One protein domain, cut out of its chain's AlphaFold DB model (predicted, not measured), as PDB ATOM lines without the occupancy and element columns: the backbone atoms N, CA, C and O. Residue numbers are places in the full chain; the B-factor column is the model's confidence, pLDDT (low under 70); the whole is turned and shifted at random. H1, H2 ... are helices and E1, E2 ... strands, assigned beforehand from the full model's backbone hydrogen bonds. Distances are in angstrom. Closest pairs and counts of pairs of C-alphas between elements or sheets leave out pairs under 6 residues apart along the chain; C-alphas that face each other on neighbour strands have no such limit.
ATOM      1  N   VAL A  83     127.185 103.388 124.900       96.88
ATOM      2  CA  VAL A  83     128.004 102.229 125.274       96.88
ATOM      3  C   VAL A  83     127.934 102.042 126.778       96.88
ATOM      4  O   VAL A  83     128.111 102.992 127.533       96.88
ATOM      5  N   ILE A  84     127.663 100.816 127.205       96.50
ATOM      6  CA  ILE A  84     127.647 100.426 128.609       96.50
ATOM      7  C   ILE A  84     128.930  99.652 128.883       96.50
ATOM      8  O   ILE A  84     129.274  98.740 128.133       96.50
ATOM      9  N   VAL A  85     129.640 100.021 129.941       96.38
ATOM     10  CA  VAL A  85     130.860  99.356 130.383       96.38
ATOM     11  C   VAL A  85     130.719  98.993 131.847       96.38
ATOM     12  O   VAL A  85     130.597  99.874 132.692       96.38
ATOM     13  N   THR A  86     130.774  97.703 132.149       95.69
ATOM     14  CA  THR A  86     130.989  97.232 133.516       95.69
ATOM     15  C   THR A  86     132.484  97.272 133.778       95.69
ATOM     16  O   THR A  86     133.230  96.484 133.189       95.69
ATOM     17  N   LEU A  87     132.921  98.220 134.605       92.19
ATOM     18  CA  LEU A  87     134.329  98.411 134.918       92.19
ATOM     19  C   LEU A  87     134.835  97.324 135.858       92.19
ATOM     20  O   LEU A  87     134.224  96.997 136.873       92.19
ATOM     21  N   ALA A  88     136.029  96.842 135.550       90.88
ATOM     22  CA  ALA A  88     136.832  96.037 136.447       90.88
ATOM     23  C   ALA A  88     138.252  96.603 136.487       90.88
ATOM     24  O   ALA A  88     138.737  97.166 135.500       90.88
ATOM     25  N   ALA A  89     138.935  96.466 137.619       84.75
ATOM     26  CA  ALA A  89     140.348  96.809 137.670       84.75
ATOM     27  C   ALA A  89     141.160  95.748 136.897       84.75
ATOM     28  O   ALA A  89     140.759  94.574 136.860       84.75
ATOM     29  N   PRO A  90     142.276  96.127 136.252       84.88
ATOM     30  CA  PRO A  90     143.265  95.162 135.788       84.88
ATOM     31  C   PRO A  90     143.728  94.252 136.934       84.88
ATOM     32  O   PRO A  90     143.699  94.630 138.103       84.88
ATOM     33  N   VAL A  91     144.160  93.035 136.605       83.25
ATOM     34  CA  VAL A  91     144.639  92.087 137.619       83.25
ATOM     35  C   VAL A  91     145.847  92.680 138.347       83.25
ATOM     36  O   VAL A  91     146.846  92.997 137.710       83.25
ATOM     37  N   GLY A  92     145.752  92.798 139.674       80.94
ATOM     38  CA  GLY A  92     146.813  93.358 140.518       80.94
ATOM     39  C   GLY A  92     146.786  94.882 140.667       80.94
ATOM     40  O   GLY A  92     147.597  95.412 141.417       80.94
ATOM     41  N   GLU A  93     145.842  95.565 140.017       85.06
ATOM     42  CA  GLU A  93     145.672  97.016 140.093       85.06
ATOM     43  C   GLU A  93     144.416  97.387 140.887       85.06
ATOM     44  O   GLU A  93     143.448  96.624 140.966       85.06
ATOM     45  N   THR A  94     144.416  98.587 141.464       83.38
ATOM     46  CA  THR A  94     143.242  99.165 142.135       83.38
ATOM     47  C   THR A  94     142.516 100.178 141.255       83.38
ATOM     48  O   THR A  94     141.298 100.318 141.365       83.38
ATOM     49  N   GLU A  95     143.234 100.853 140.353       88.94
ATOM     50  CA  GLU A  95     142.640 101.818 139.434       88.94
ATOM     51  C   GLU A  95     141.939 101.135 138.258       88.94
ATOM     52  O   GLU A  95     142.443 100.219 137.603       88.94
ATOM     53  N   LYS A  96     140.748 101.641 137.958       90.81
ATOM     54  CA  LYS A  96     139.942 101.267 136.802       90.81
ATOM     55  C   LYS A  96     140.159 102.304 135.717       90.81
ATOM     56  O   LYS A  96     140.403 103.479 135.995       90.81
ATOM     57  N   PHE A  97     140.033 101.884 134.463       92.94
ATOM     58  CA  PHE A  97     140.136 102.811 133.349       92.94
ATOM     59  C   PHE A  97     139.151 102.503 132.233       92.94
ATOM     60  O   PHE A  97     138.753 101.360 131.999       92.94
ATOM     61  N   ILE A  98     138.833 103.556 131.493       95.44
ATOM     62  CA  ILE A  98     138.123 103.498 130.224       95.44
ATOM     63  C   ILE A  98     138.850 104.392 129.225       95.44
ATOM     64  O   ILE A  98     139.266 105.506 129.536       95.44
ATOM     65  N   LYS A  99     139.030 103.895 128.010       96.00
ATOM     66  CA  LYS A  99     139.625 104.617 126.892       96.00
ATOM     67  C   LYS A  99     138.551 104.854 125.846       96.00
ATOM     68  O   LYS A  99     137.977 103.895 125.333       96.00
ATOM     69  N   LEU A 100     138.301 106.120 125.532       96.44
ATOM     70  CA  LEU A 100     137.389 106.536 124.473       96.44
ATOM     71  C   LEU A 100     138.181 106.798 123.192       96.44
ATOM     72  O   LEU A 100     139.265 107.382 123.229       96.44
ATOM     73  N   ILE A 101     137.636 106.336 122.071       94.38
ATOM     74  CA  ILE A 101     138.221 106.445 120.734       94.38
ATOM     75  C   ILE A 101     137.128 107.001 119.819       94.38
ATOM     76  O   ILE A 101     136.180 106.277 119.508       94.38
ATOM     77  N   ASP A 102     137.226 108.264 119.401       92.44
ATOM     78  CA  ASP A 102     136.271 108.855 118.452       92.44
ATOM     79  C   ASP A 102     136.641 108.422 117.027       92.44
ATOM     80  O   ASP A 102     137.674 108.813 116.486       92.44
ATOM     81  N   VAL A 103     135.794 107.592 116.416       90.69
ATOM     82  CA  VAL A 103     136.014 107.012 115.082       90.69
ATOM     83  C   VAL A 103     135.161 107.679 114.001       90.69
ATOM     84  O   VAL A 103     135.056 107.154 112.894       90.69
ATOM     85  N   THR A 104     134.558 108.836 114.287       84.81
ATOM     86  CA  THR A 104     133.574 109.487 113.407       84.81
ATOM     87  C   THR A 104     134.122 109.771 112.008       84.81
ATOM     88  O   THR A 104     133.423 109.562 111.021       84.81
ATOM     89  N   VAL A 105     135.370 110.235 111.903       70.50
ATOM     90  CA  VAL A 105     135.940 110.719 110.630       70.50
ATOM     91  C   VAL A 105     136.623 109.597 109.827       70.50
ATOM     92  O   VAL A 105     137.005 109.805 108.681       70.50
ATOM     93  N   GLY A 106     136.774 108.392 110.393       64.75
ATOM     94  CA  GLY A 106     137.395 107.246 109.708       64.75
ATOM     95  C   GLY A 106     138.844 107.470 109.242       64.75
ATOM     96  O   GLY A 106     139.338 106.731 108.395       64.75
ATOM     97  N   THR A 107     139.526 108.498 109.753       69.38
ATOM     98  CA  THR A 107     140.906 108.852 109.395       69.38
ATOM     99  C   THR A 107     141.927 108.077 110.226       69.38
ATOM    100  O   THR A 107     141.617 107.605 111.313       69.38
ATOM    101  N   PHE A 108     143.181 108.014 109.770       64.88
ATOM    102  CA  PHE A 108     144.266 107.353 110.513       64.88
ATOM    103  C   PHE A 108     144.586 108.001 111.874       64.88
ATOM    104  O   PHE A 108     145.056 107.314 112.774       64.88
ATOM    105  N   ASN A 109     144.282 109.292 112.050       78.00
ATOM    106  CA  ASN A 109     144.485 110.018 113.306       78.00
ATOM    107  C   ASN A 109     143.147 110.232 114.025       78.00
ATOM    108  O   ASN A 109     142.545 111.300 113.929       78.00
ATOM    109  N   VAL A 110     142.660 109.195 114.707       88.69
ATOM    110  CA  VAL A 110     141.459 109.280 115.552       88.69
ATOM    111  C   VAL A 110     141.803 109.843 116.937       88.69
ATOM    112  O   VAL A 110     142.808 109.431 117.518       88.69
ATOM    113  N   PRO A 111     140.995 110.759 117.504       91.88
ATOM    114  CA  PRO A 111     141.160 111.189 118.887       91.88
ATOM    115  C   PRO A 111     140.992 110.025 119.866       91.88
ATOM    116  O   PRO A 111     140.013 109.277 119.805       91.88
ATOM    117  N   VAL A 112     141.939 109.892 120.794       94.06
ATOM    118  CA  VAL A 112     141.938 108.856 121.833       94.06
ATOM    119  C   VAL A 112     142.260 109.485 123.179       94.06
ATOM    120  O   VAL A 112     143.240 110.218 123.295       94.06
ATOM    121  N   LYS A 113     141.479 109.159 124.214       95.56
ATOM    122  CA  LYS A 113     141.777 109.573 125.591       95.56
ATOM    123  C   LYS A 113     141.414 108.483 126.589       95.56
ATOM    124  O   LYS A 113     140.382 107.829 126.457       95.56
ATOM    125  N   SER A 114     142.282 108.290 127.577       95.81
ATOM    126  CA  SER A 114     142.069 107.374 128.698       95.81
ATOM    127  C   SER A 114     141.667 108.150 129.946       95.81
ATOM    128  O   SER A 114     142.271 109.174 130.262       95.81
ATOM    129  N   TYR A 115     140.693 107.623 130.674       96.00
ATOM    130  CA  TYR A 115     140.202 108.146 131.940       96.00
ATOM    131  C   TYR A 115     140.416 107.082 133.011       96.00
ATOM    132  O   TYR A 115     139.979 105.945 132.841       96.00
ATOM    133  N   PHE A 116     141.093 107.464 134.089       94.44
ATOM    134  CA  PHE A 116     141.453 106.595 135.209       94.44
ATOM    135  C   PHE A 116     140.713 107.035 136.469       94.44
ATOM    136  O   PHE A 116     140.477 108.234 136.640       94.44
ATOM    137  N   GLY A 117     140.380 106.107 137.357       93.50
ATOM    138  CA  GLY A 117     139.797 106.409 138.665       93.50
ATOM    139  C   GLY A 117     139.711 105.168 139.545       93.50
ATOM    140  O   GLY A 117     139.723 104.042 139.045       93.50
ATOM    141  N   ALA A 118     139.605 105.360 140.857       90.94
ATOM    142  CA  ALA A 118     139.466 104.257 141.810       90.94
ATOM    143  C   ALA A 118     138.098 103.552 141.693       90.94
ATOM    144  O   ALA A 118     137.952 102.363 141.977       90.94
ATOM    145  N   ASN A 119     137.078 104.283 141.245       90.31
ATOM    146  CA  ASN A 119     135.704 103.814 141.085       90.31
ATOM    147  C   ASN A 119     135.060 104.432 139.830       90.31
ATOM    148  O   ASN A 119     135.635 105.302 139.171       90.31
ATOM    149  N   ALA A 120     133.855 103.972 139.491       92.62
ATOM    150  CA  ALA A 120     133.122 104.477 138.335       92.62
ATOM    151  C   ALA A 120     132.777 105.976 138.435       92.62
ATOM    152  O   ALA A 120     132.778 106.655 137.409       92.62
ATOM    153  N   GLU A 121     132.522 106.502 139.637       93.75
ATOM    154  CA  GLU A 121     132.157 107.910 139.855       93.75
ATOM    155  C   GLU A 121     133.300 108.865 139.479       93.75
ATOM    156  O   GLU A 121     133.099 109.850 138.767       93.75
ATOM    157  N   GLU A 122     134.529 108.533 139.870       94.81
ATOM    158  CA  GLU A 122     135.718 109.309 139.504       94.81
ATOM    159  C   GLU A 122     135.981 109.294 137.995       94.81
ATOM    160  O   GLU A 122     136.367 110.309 137.408       94.81
ATOM    161  N   VAL A 123     135.747 108.149 137.348       94.94
ATOM    162  CA  VAL A 123     135.910 108.014 135.898       94.94
ATOM    163  C   VAL A 123     134.878 108.868 135.154       94.94
ATOM    164  O   VAL A 123     135.255 109.606 134.240       94.94
ATOM    165  N   ILE A 124     133.594 108.831 135.545       96.38
ATOM    166  CA  ILE A 124     132.564 109.653 134.884       96.38
ATOM    167  C   ILE A 124     132.781 111.145 135.118       96.38
ATOM    168  O   ILE A 124     132.513 111.929 134.212       96.38
ATOM    169  N   ALA A 125     133.300 111.551 136.281       96.44
ATOM    170  CA  ALA A 125     133.577 112.956 136.561       96.44
ATOM    171  C   ALA A 125     134.586 113.521 135.552       96.44
ATOM    172  O   ALA A 125     134.380 114.607 135.011       96.44
ATOM    173  N   LYS A 126     135.628 112.747 135.222       96.81
ATOM    174  CA  LYS A 126     136.632 113.138 134.221       96.81
ATOM    175  C   LYS A 126     136.073 113.130 132.797       96.81
ATOM    176  O   LYS A 126     136.372 114.049 132.043       96.81
ATOM    177  N   ILE A 127     135.240 112.148 132.435       96.88
ATOM    178  CA  ILE A 127     134.571 112.131 131.118       96.88
ATOM    179  C   ILE A 127     133.653 113.348 130.965       96.88
ATOM    180  O   ILE A 127     133.690 114.011 129.936       96.88
ATOM    181  N   ASN A 128     132.853 113.659 131.985       97.69
ATOM    182  CA  ASN A 128     131.918 114.781 131.951       97.69
ATOM    183  C   ASN A 128     132.640 116.133 131.944       97.69
ATOM    184  O   ASN A 128     132.196 117.041 131.249       97.69
ATOM    185  N   ALA A 129     133.761 116.262 132.664       96.62
ATOM    186  CA  ALA A 129     134.603 117.458 132.613       96.62
ATOM    187  C   ALA A 129     135.176 117.695 131.204       96.62
ATOM    188  O   ALA A 129     135.171 118.819 130.715       96.62
ATOM    189  N   ASP A 130     135.605 116.632 130.524       96.00
ATOM    190  CA  ASP A 130     136.029 116.696 129.123       96.00
ATOM    191  C   ASP A 130     134.873 117.002 128.165       96.00
ATOM    192  O   ASP A 130     135.046 117.718 127.181       96.00
ATOM    193  N   GLY A 131     133.689 116.471 128.466       95.06
ATOM    194  CA  GLY A 131     132.466 116.662 127.699       95.06
ATOM    195  C   GLY A 131     131.982 118.106 127.626       95.06
ATOM    196  O   GLY A 131     131.311 118.471 126.665       95.06
ATOM    197  N   ILE A 132     132.328 118.934 128.610       96.06
ATOM    198  CA  ILE A 132     131.964 120.358 128.642       96.06
ATOM    199  C   ILE A 132     133.083 121.280 128.143       96.06
ATOM    200  O   ILE A 132     132.852 122.475 127.986       96.06
ATOM    201  N   ASP A 133     134.290 120.761 127.906       94.56
ATOM    202  CA  ASP A 133     135.407 121.558 127.396       94.56
ATOM    203  C   ASP A 133     135.289 121.714 125.875       94.56
ATOM    204  O   ASP A 133     135.435 120.748 125.124       94.56
ATOM    205  N   ASP A 134     135.042 122.936 125.405       91.62
ATOM    206  CA  ASP A 134     134.926 123.280 123.979       91.62
ATOM    207  C   ASP A 134     136.207 123.016 123.174       91.62
ATOM    208  O   ASP A 134     136.170 122.934 121.945       91.62
ATOM    209  N   LYS A 135     137.353 122.870 123.849       91.19
ATOM    210  CA  LYS A 135     138.635 122.539 123.214       91.19
ATOM    211  C   LYS A 135     138.914 121.039 123.191       91.19
ATOM    212  O   LYS A 135     139.857 120.617 122.516       91.19
ATOM    213  N   SER A 136     138.136 120.231 123.911       92.31
ATOM    214  CA  SER A 136     138.327 118.786 123.925       92.31
ATOM    215  C   SER A 136     137.826 118.161 122.626       92.31
ATOM    216  O   SER A 136     136.745 118.469 122.123       92.31
ATOM    217  N   ALA A 137     138.574 117.183 122.116       90.44
ATOM    218  CA  ALA A 137     138.098 116.332 121.029       90.44
ATOM    219  C   ALA A 137     136.868 115.489 121.429       90.44
ATOM    220  O   ALA A 137     136.187 114.957 120.553       90.44
ATOM    221  N   PHE A 138     136.592 115.380 122.735       93.88
ATOM    222  CA  PHE A 138     135.442 114.689 123.317       93.88
ATOM    223  C   PHE A 138     134.362 115.660 123.825       93.88
ATOM    224  O   PHE A 138     133.515 115.262 124.623       93.88
ATOM    225  N   ASN A 139     134.346 116.911 123.349       94.19
ATOM    226  CA  ASN A 139     133.255 117.844 123.623       94.19
ATOM    227  C   ASN A 139     131.885 117.222 123.268       94.19
ATOM    228  O   ASN A 139     131.722 116.558 122.239       94.19
ATOM    229  N   GLY A 140     130.908 117.406 124.153       93.81
ATOM    230  CA  GLY A 140     129.553 116.864 124.059       93.81
ATOM    231  C   GLY A 140     129.394 115.406 124.504       93.81
ATOM    232  O   GLY A 140     128.261 114.921 124.557       93.81
ATOM    233  N   TYR A 141     130.475 114.686 124.825       96.44
ATOM    234  CA  TYR A 141     130.361 113.358 125.435       96.44
ATOM    235  C   TYR A 141     129.879 113.488 126.881       96.44
ATOM    236  O   TYR A 141     130.204 114.441 127.579       96.44
ATOM    237  N   SER A 142     129.109 112.517 127.352       97.06
ATOM    238  CA  SER A 142     128.698 112.459 128.756       97.06
ATOM    239  C   SER A 142     128.668 111.026 129.260       97.06
ATOM    240  O   SER A 142     128.638 110.073 128.479       97.06
ATOM    241  N   ALA A 143     128.705 110.854 130.574       97.19
ATOM    242  CA  ALA A 143     128.649 109.555 131.210       97.19
ATOM    243  C   ALA A 143     127.872 109.587 132.527       97.19
ATOM    244  O   ALA A 143     127.923 110.552 133.291       97.19
ATOM    245  N   THR A 144     127.187 108.483 132.805       96.75
ATOM    246  CA  THR A 144     126.484 108.228 134.067       96.75
ATOM    247  C   THR A 144     126.951 106.900 134.645       96.75
ATOM    248  O   THR A 144     127.192 105.965 133.879       96.75
ATOM    249  N   ALA A 145     127.017 106.779 135.967       94.25
ATOM    250  CA  ALA A 145     127.362 105.532 136.644       94.25
ATOM    251  C   ALA A 145     126.172 104.989 137.443       94.25
ATOM    252  O   ALA A 145     125.372 105.749 137.986       94.25
ATOM    253  N   ALA A 146     126.080 103.666 137.518       92.44
ATOM    254  CA  ALA A 146     125.257 102.945 138.475       92.44
ATOM    255  C   ALA A 146     126.105 101.793 139.024       92.44
ATOM    256  O   ALA A 146     126.365 100.820 138.314       92.44
ATOM    257  N   LEU A 147     126.569 101.923 140.272       90.12
ATOM    258  CA  LEU A 147     127.618 101.060 140.829       90.12
ATOM    259  C   LEU A 147     128.858 101.082 139.913       90.12
ATOM    260  O   LEU A 147     129.331 102.146 139.533       90.12
ATOM    261  N   GLU A 148     129.351  99.912 139.511       89.88
ATOM    262  CA  GLU A 148     130.512  99.750 138.628       89.88
ATOM    263  C   GLU A 148     130.165  99.763 137.136       89.88
ATOM    264  O   GLU A 148     131.003  99.461 136.285       89.88
ATOM    265  N   VAL A 149     128.921 100.095 136.791       93.75
ATOM    266  CA  VAL A 149     128.460 100.157 135.407       93.75
ATOM    267  C   VAL A 149     128.410 101.608 134.953       93.75
ATOM    268  O   VAL A 149     127.603 102.397 135.442       93.75
ATOM    269  N   ILE A 150     129.240 101.955 133.975       95.94
ATOM    270  CA  ILE A 150     129.234 103.257 133.310       95.94
ATOM    271  C   ILE A 150     128.428 103.165 132.018       95.94
ATOM    272  O   ILE A 150     128.652 102.289 131.190       95.94
ATOM    273  N   SER A 151     127.519 104.108 131.802       96.75
ATOM    274  CA  SER A 151     126.922 104.382 130.494       96.75
ATOM    275  C   SER A 151     127.556 105.636 129.909       96.75
ATOM    276  O   SER A 151     127.395 106.709 130.480       96.75
ATOM    277  N   VAL A 152     128.252 105.503 128.782       96.88
ATOM    278  CA  VAL A 152     128.841 106.614 128.022       96.88
ATOM    279  C   VAL A 152     127.947 106.942 126.831       96.88
ATOM    280  O   VAL A 152     127.528 106.046 126.091       96.88
ATOM    281  N   PHE A 153     127.692 108.228 126.634       96.06
ATOM    282  CA  PHE A 153     126.882 108.798 125.568       96.06
ATOM    283  C   PHE A 153     127.761 109.698 124.703       96.06
ATOM    284  O   PHE A 153     128.436 110.593 125.212       96.06
ATOM    285  N   ALA A 154     127.742 109.468 123.393       94.38
ATOM    286  CA  ALA A 154     128.330 110.397 122.435       94.38
ATOM    287  C   ALA A 154     127.280 111.421 121.977       94.38
ATOM    288  O   ALA A 154     126.093 111.081 121.912       94.38
ATOM    289  N   PRO A 155     127.685 112.646 121.606       92.31
ATOM    290  CA  PRO A 155     126.765 113.601 121.004       92.31
ATOM    291  C   PRO A 155     126.277 113.097 119.635       92.31
ATOM    292  O   PRO A 155     126.886 112.225 119.004       92.31
ATOM    293  N   LEU A 156     125.154 113.643 119.157       90.00
ATOM    294  CA  LEU A 156     124.583 113.259 117.863       90.00
ATOM    295  C   LEU A 156     125.594 113.445 116.726       90.00
ATOM    296  O   LEU A 156     126.283 114.458 116.637       90.00
ATOM    297  N   GLY A 157     125.653 112.459 115.830       86.00
ATOM    298  CA  GLY A 157     126.565 112.477 114.687       86.00
ATOM    299  C   GLY A 157     128.000 112.064 114.995       86.00
ATOM    300  O   GLY A 157     128.825 112.101 114.086       86.00
ATOM    301  N   ARG A 158     128.296 111.632 116.227       89.38
ATOM    302  CA  ARG A 158     129.568 111.000 116.580       89.38
ATOM    303  C   ARG A 158     129.428 109.491 116.727       89.38
ATOM    304  O   ARG A 158     128.399 108.978 117.168       89.38
ATOM    305  N   ILE A 159     130.491 108.789 116.357       91.69
ATOM    306  CA  ILE A 159     130.644 107.349 116.543       91.69
ATOM    307  C   ILE A 159     131.936 107.127 117.314       91.69
ATOM    308  O   ILE A 159     132.984 107.653 116.949       91.69
ATOM    309  N   PHE A 160     131.876 106.304 118.354       94.00
ATOM    310  CA  PHE A 160     133.025 105.994 119.188       94.00
ATOM    311  C   PHE A 160     133.163 104.503 119.481       94.00
ATOM    312  O   PHE A 160     132.233 103.690 119.361       94.00
ATOM    313  N   ARG A 161     134.377 104.140 119.872       94.12
ATOM    314  CA  ARG A 161     134.735 102.836 120.411       94.12
ATOM    315  C   ARG A 161     135.324 103.010 121.794       94.12
ATOM    316  O   ARG A 161     135.818 104.078 122.156       94.12
ATOM    317  N   VAL A 162     135.231 101.936 122.560       95.31
ATOM    318  CA  VAL A 162     135.714 101.896 123.930       95.31
ATOM    319  C   VAL A 162     136.687 100.745 124.094       95.31
ATOM    320  O   VAL A 162     136.465  99.662 123.553       95.31
ATOM    321  N   ALA A 163     137.741 100.986 124.865       94.94
ATOM    322  CA  ALA A 163     138.586  99.951 125.438       94.94
ATOM    323  C   ALA A 163     138.633 100.119 126.962       94.94
ATOM    324  O   ALA A 163     138.586 101.236 127.471       94.94
ATOM    325  N   ALA A 164     138.724  99.014 127.687       94.75
ATOM    326  CA  ALA A 164     138.812  98.977 129.143       94.75
ATOM    327  C   ALA A 164     139.757  97.835 129.553       94.75
ATOM    328  O   ALA A 164     140.417  97.240 128.694       94.75
ATOM    329  N   SER A 165     139.852  97.538 130.848       92.19
ATOM    330  CA  SER A 165     140.629  96.392 131.329       92.19
ATOM    331  C   SER A 165     140.101  95.067 130.753       92.19
ATOM    332  O   SER A 165     138.938  94.963 130.363       92.19
ATOM    333  N   GLN A 166     140.947  94.034 130.725       87.75
ATOM    334  CA  GLN A 166     140.606  92.721 130.154       87.75
ATOM    335  C   GLN A 166     139.398  92.048 130.829       87.75
ATOM    336  O   GLN A 166     138.703  91.251 130.207       87.75
ATOM    337  N   THR A 167     139.159  92.359 132.099       90.00
ATOM    338  CA  THR A 167     138.060  91.831 132.915       90.00
ATOM    339  C   THR A 167     136.783  92.668 132.810       90.00
ATOM    340  O   THR A 167     135.742  92.254 133.317       90.00
ATOM    341  N   SER A 168     136.838  93.834 132.159       93.69
ATOM    342  CA  SER A 168     135.669  94.688 131.947       93.69
ATOM    343  C   SER A 168     134.762  94.128 130.850       93.69
ATOM    344  O   SER A 168     135.224  93.550 129.866       93.69
ATOM    345  N   VAL A 169     133.458  94.369 130.975       95.44
ATOM    346  CA  VAL A 169     132.463  93.977 129.964       95.44
ATOM    347  C   VAL A 169     131.991  95.218 129.220       95.44
ATOM    348  O   VAL A 169     131.537  96.171 129.846       95.44
ATOM    349  N   ILE A 170     132.073  95.209 127.886       96.75
ATOM    350  CA  ILE A 170     131.669  96.329 127.022       96.75
ATOM    351  C   ILE A 170     130.462  95.908 126.184       96.75
ATOM    352  O   ILE A 170     130.527  94.938 125.431       96.75
ATOM    353  N   VAL A 171     129.374  96.672 126.269       96.38
ATOM    354  CA  VAL A 171     128.127  96.440 125.534       96.38
ATOM    355  C   VAL A 171     127.756  97.679 124.724       96.38
ATOM    356  O   VAL A 171     127.480  98.752 125.262       96.38
ATOM    357  N   TYR A 172     127.689  97.523 123.403       93.69
ATOM    358  CA  TYR A 172     127.201  98.559 122.492       93.69
ATOM    359  C   TYR A 172     125.669  98.548 122.474       93.69
ATOM    360  O   TYR A 172     125.049  97.901 121.638       93.69
ATOM    361  N   SER A 173     125.068  99.232 123.449       85.81
ATOM    362  CA  SER A 173     123.623  99.167 123.712       85.81
ATOM    363  C   SER A 173     122.751  99.878 122.673       85.81
ATOM    364  O   SER A 173     121.627  99.449 122.434       85.81
ATOM    365  N   VAL A 174     123.251 100.954 122.054       91.25
ATOM    366  CA  VAL A 174     122.518 101.717 121.034       91.25
ATOM    367  C   VAL A 174     123.423 101.952 119.835       91.25
ATOM    368  O   VAL A 174     124.506 102.528 119.968       91.25
ATOM    369  N   VAL A 175     122.971 101.500 118.664       85.50
ATOM    370  CA  VAL A 175     123.663 101.708 117.387       85.50
ATOM    371  C   VAL A 175     123.470 103.162 116.947       85.50
ATOM    372  O   VAL A 175     122.325 103.616 116.881       85.50
TER     373      VAL A 175
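AT A GLANCE: This is residues 83 to 175 of the 270 residues of an uncharacterized protein of Prolixibacteraceae bacterium (UniProt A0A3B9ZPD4). The domain is a small sandwich of two antiparallel sheets, one of four strands and one of three, with one helix, H1, closing one side of it by packing on both sheets next to their edge strands E4 and E3. On the opposite side the edge strands E6 and E7 come near each other. The printed part has 93 residues, with one named helix and seven named strands in the order E1 E2 E3 H1 E4 E5 E6 E7; the sheets run E4 - E5 - E1 - E7 and E3 - E2 - E6, and the class is mixed, helices and strands. It is compact, with a radius of gyration of the C-alphas of 12.6 A, and only just elongated, spanning 36 by 23 by 23 A.

HOW THE PARTS SIT: Start at E1, residues 83 to 86, an inner strand between E5, residues 149 to 153, and E7, residues 169 to 174. N 85 and O 150 are 2.8 A apart, N 84 and O 171 also 2.8 A, both within hydrogen-bond range. Next come E2, residues 96 to 102, and E3, residues 112 to 117, a hairpin with N 98 and O 115 at 3.0 A. On the other side of E2 find E6, residues 160 to 164, antiparallel to it, with N 99 and O 163 at 2.7 A. Then look at H1, residues 120 to 131, where every O i to N i+4 pair is within hydrogen-bond range. It is on the sheet E3 E2 E6 at a height of 8.3 A, over E3 and slantwise to the strands, only just, at 31 degrees on the local plane; the closest C-alphas of H1 and E3 are those of Val 123 and Gly 117, 5.0 A apart. H1 is also on the first sheet, at a height of 7.9 A, over E4, residues 142 to 146, and along the strands at 8 degrees on the local plane; C-alphas 128 and 142 are the closest, 5.1 A apart. E4 and E5 form a hairpin, with N 144 and O 151 at 2.9 A. The two sheets form a sandwich, two sheets face to face, their facing parts 9.7 A centre to centre. E3 and E4 are apart, while the closest C-alphas of E6 and E7, those of Val 162 and Ile 170, are 7.5 A apart.

IN THESE COORDINATES: Find C-alpha 83 at (128.004, 102.229, 125.274), where E1 begins; it is 10.1 A long. E2 measures 20.2 A, E3 17.1 A and H1 16.2 A, starting from C-alpha 120 at (133.122, 104.477, 138.335). E4 measures 14.0 A, E5 13.2 A, E6 13.5 A and E7 15.4 A, ending at C-alpha 174, (122.518, 101.717, 121.034).

THE WHOLE: The C-alphas farthest apart are those of Gly 92 and Gly 157, 38.0 A. The printed part has no cut and no long link. Mean pLDDT of the printed part is 91.6; residues 106 to 108 are under 70.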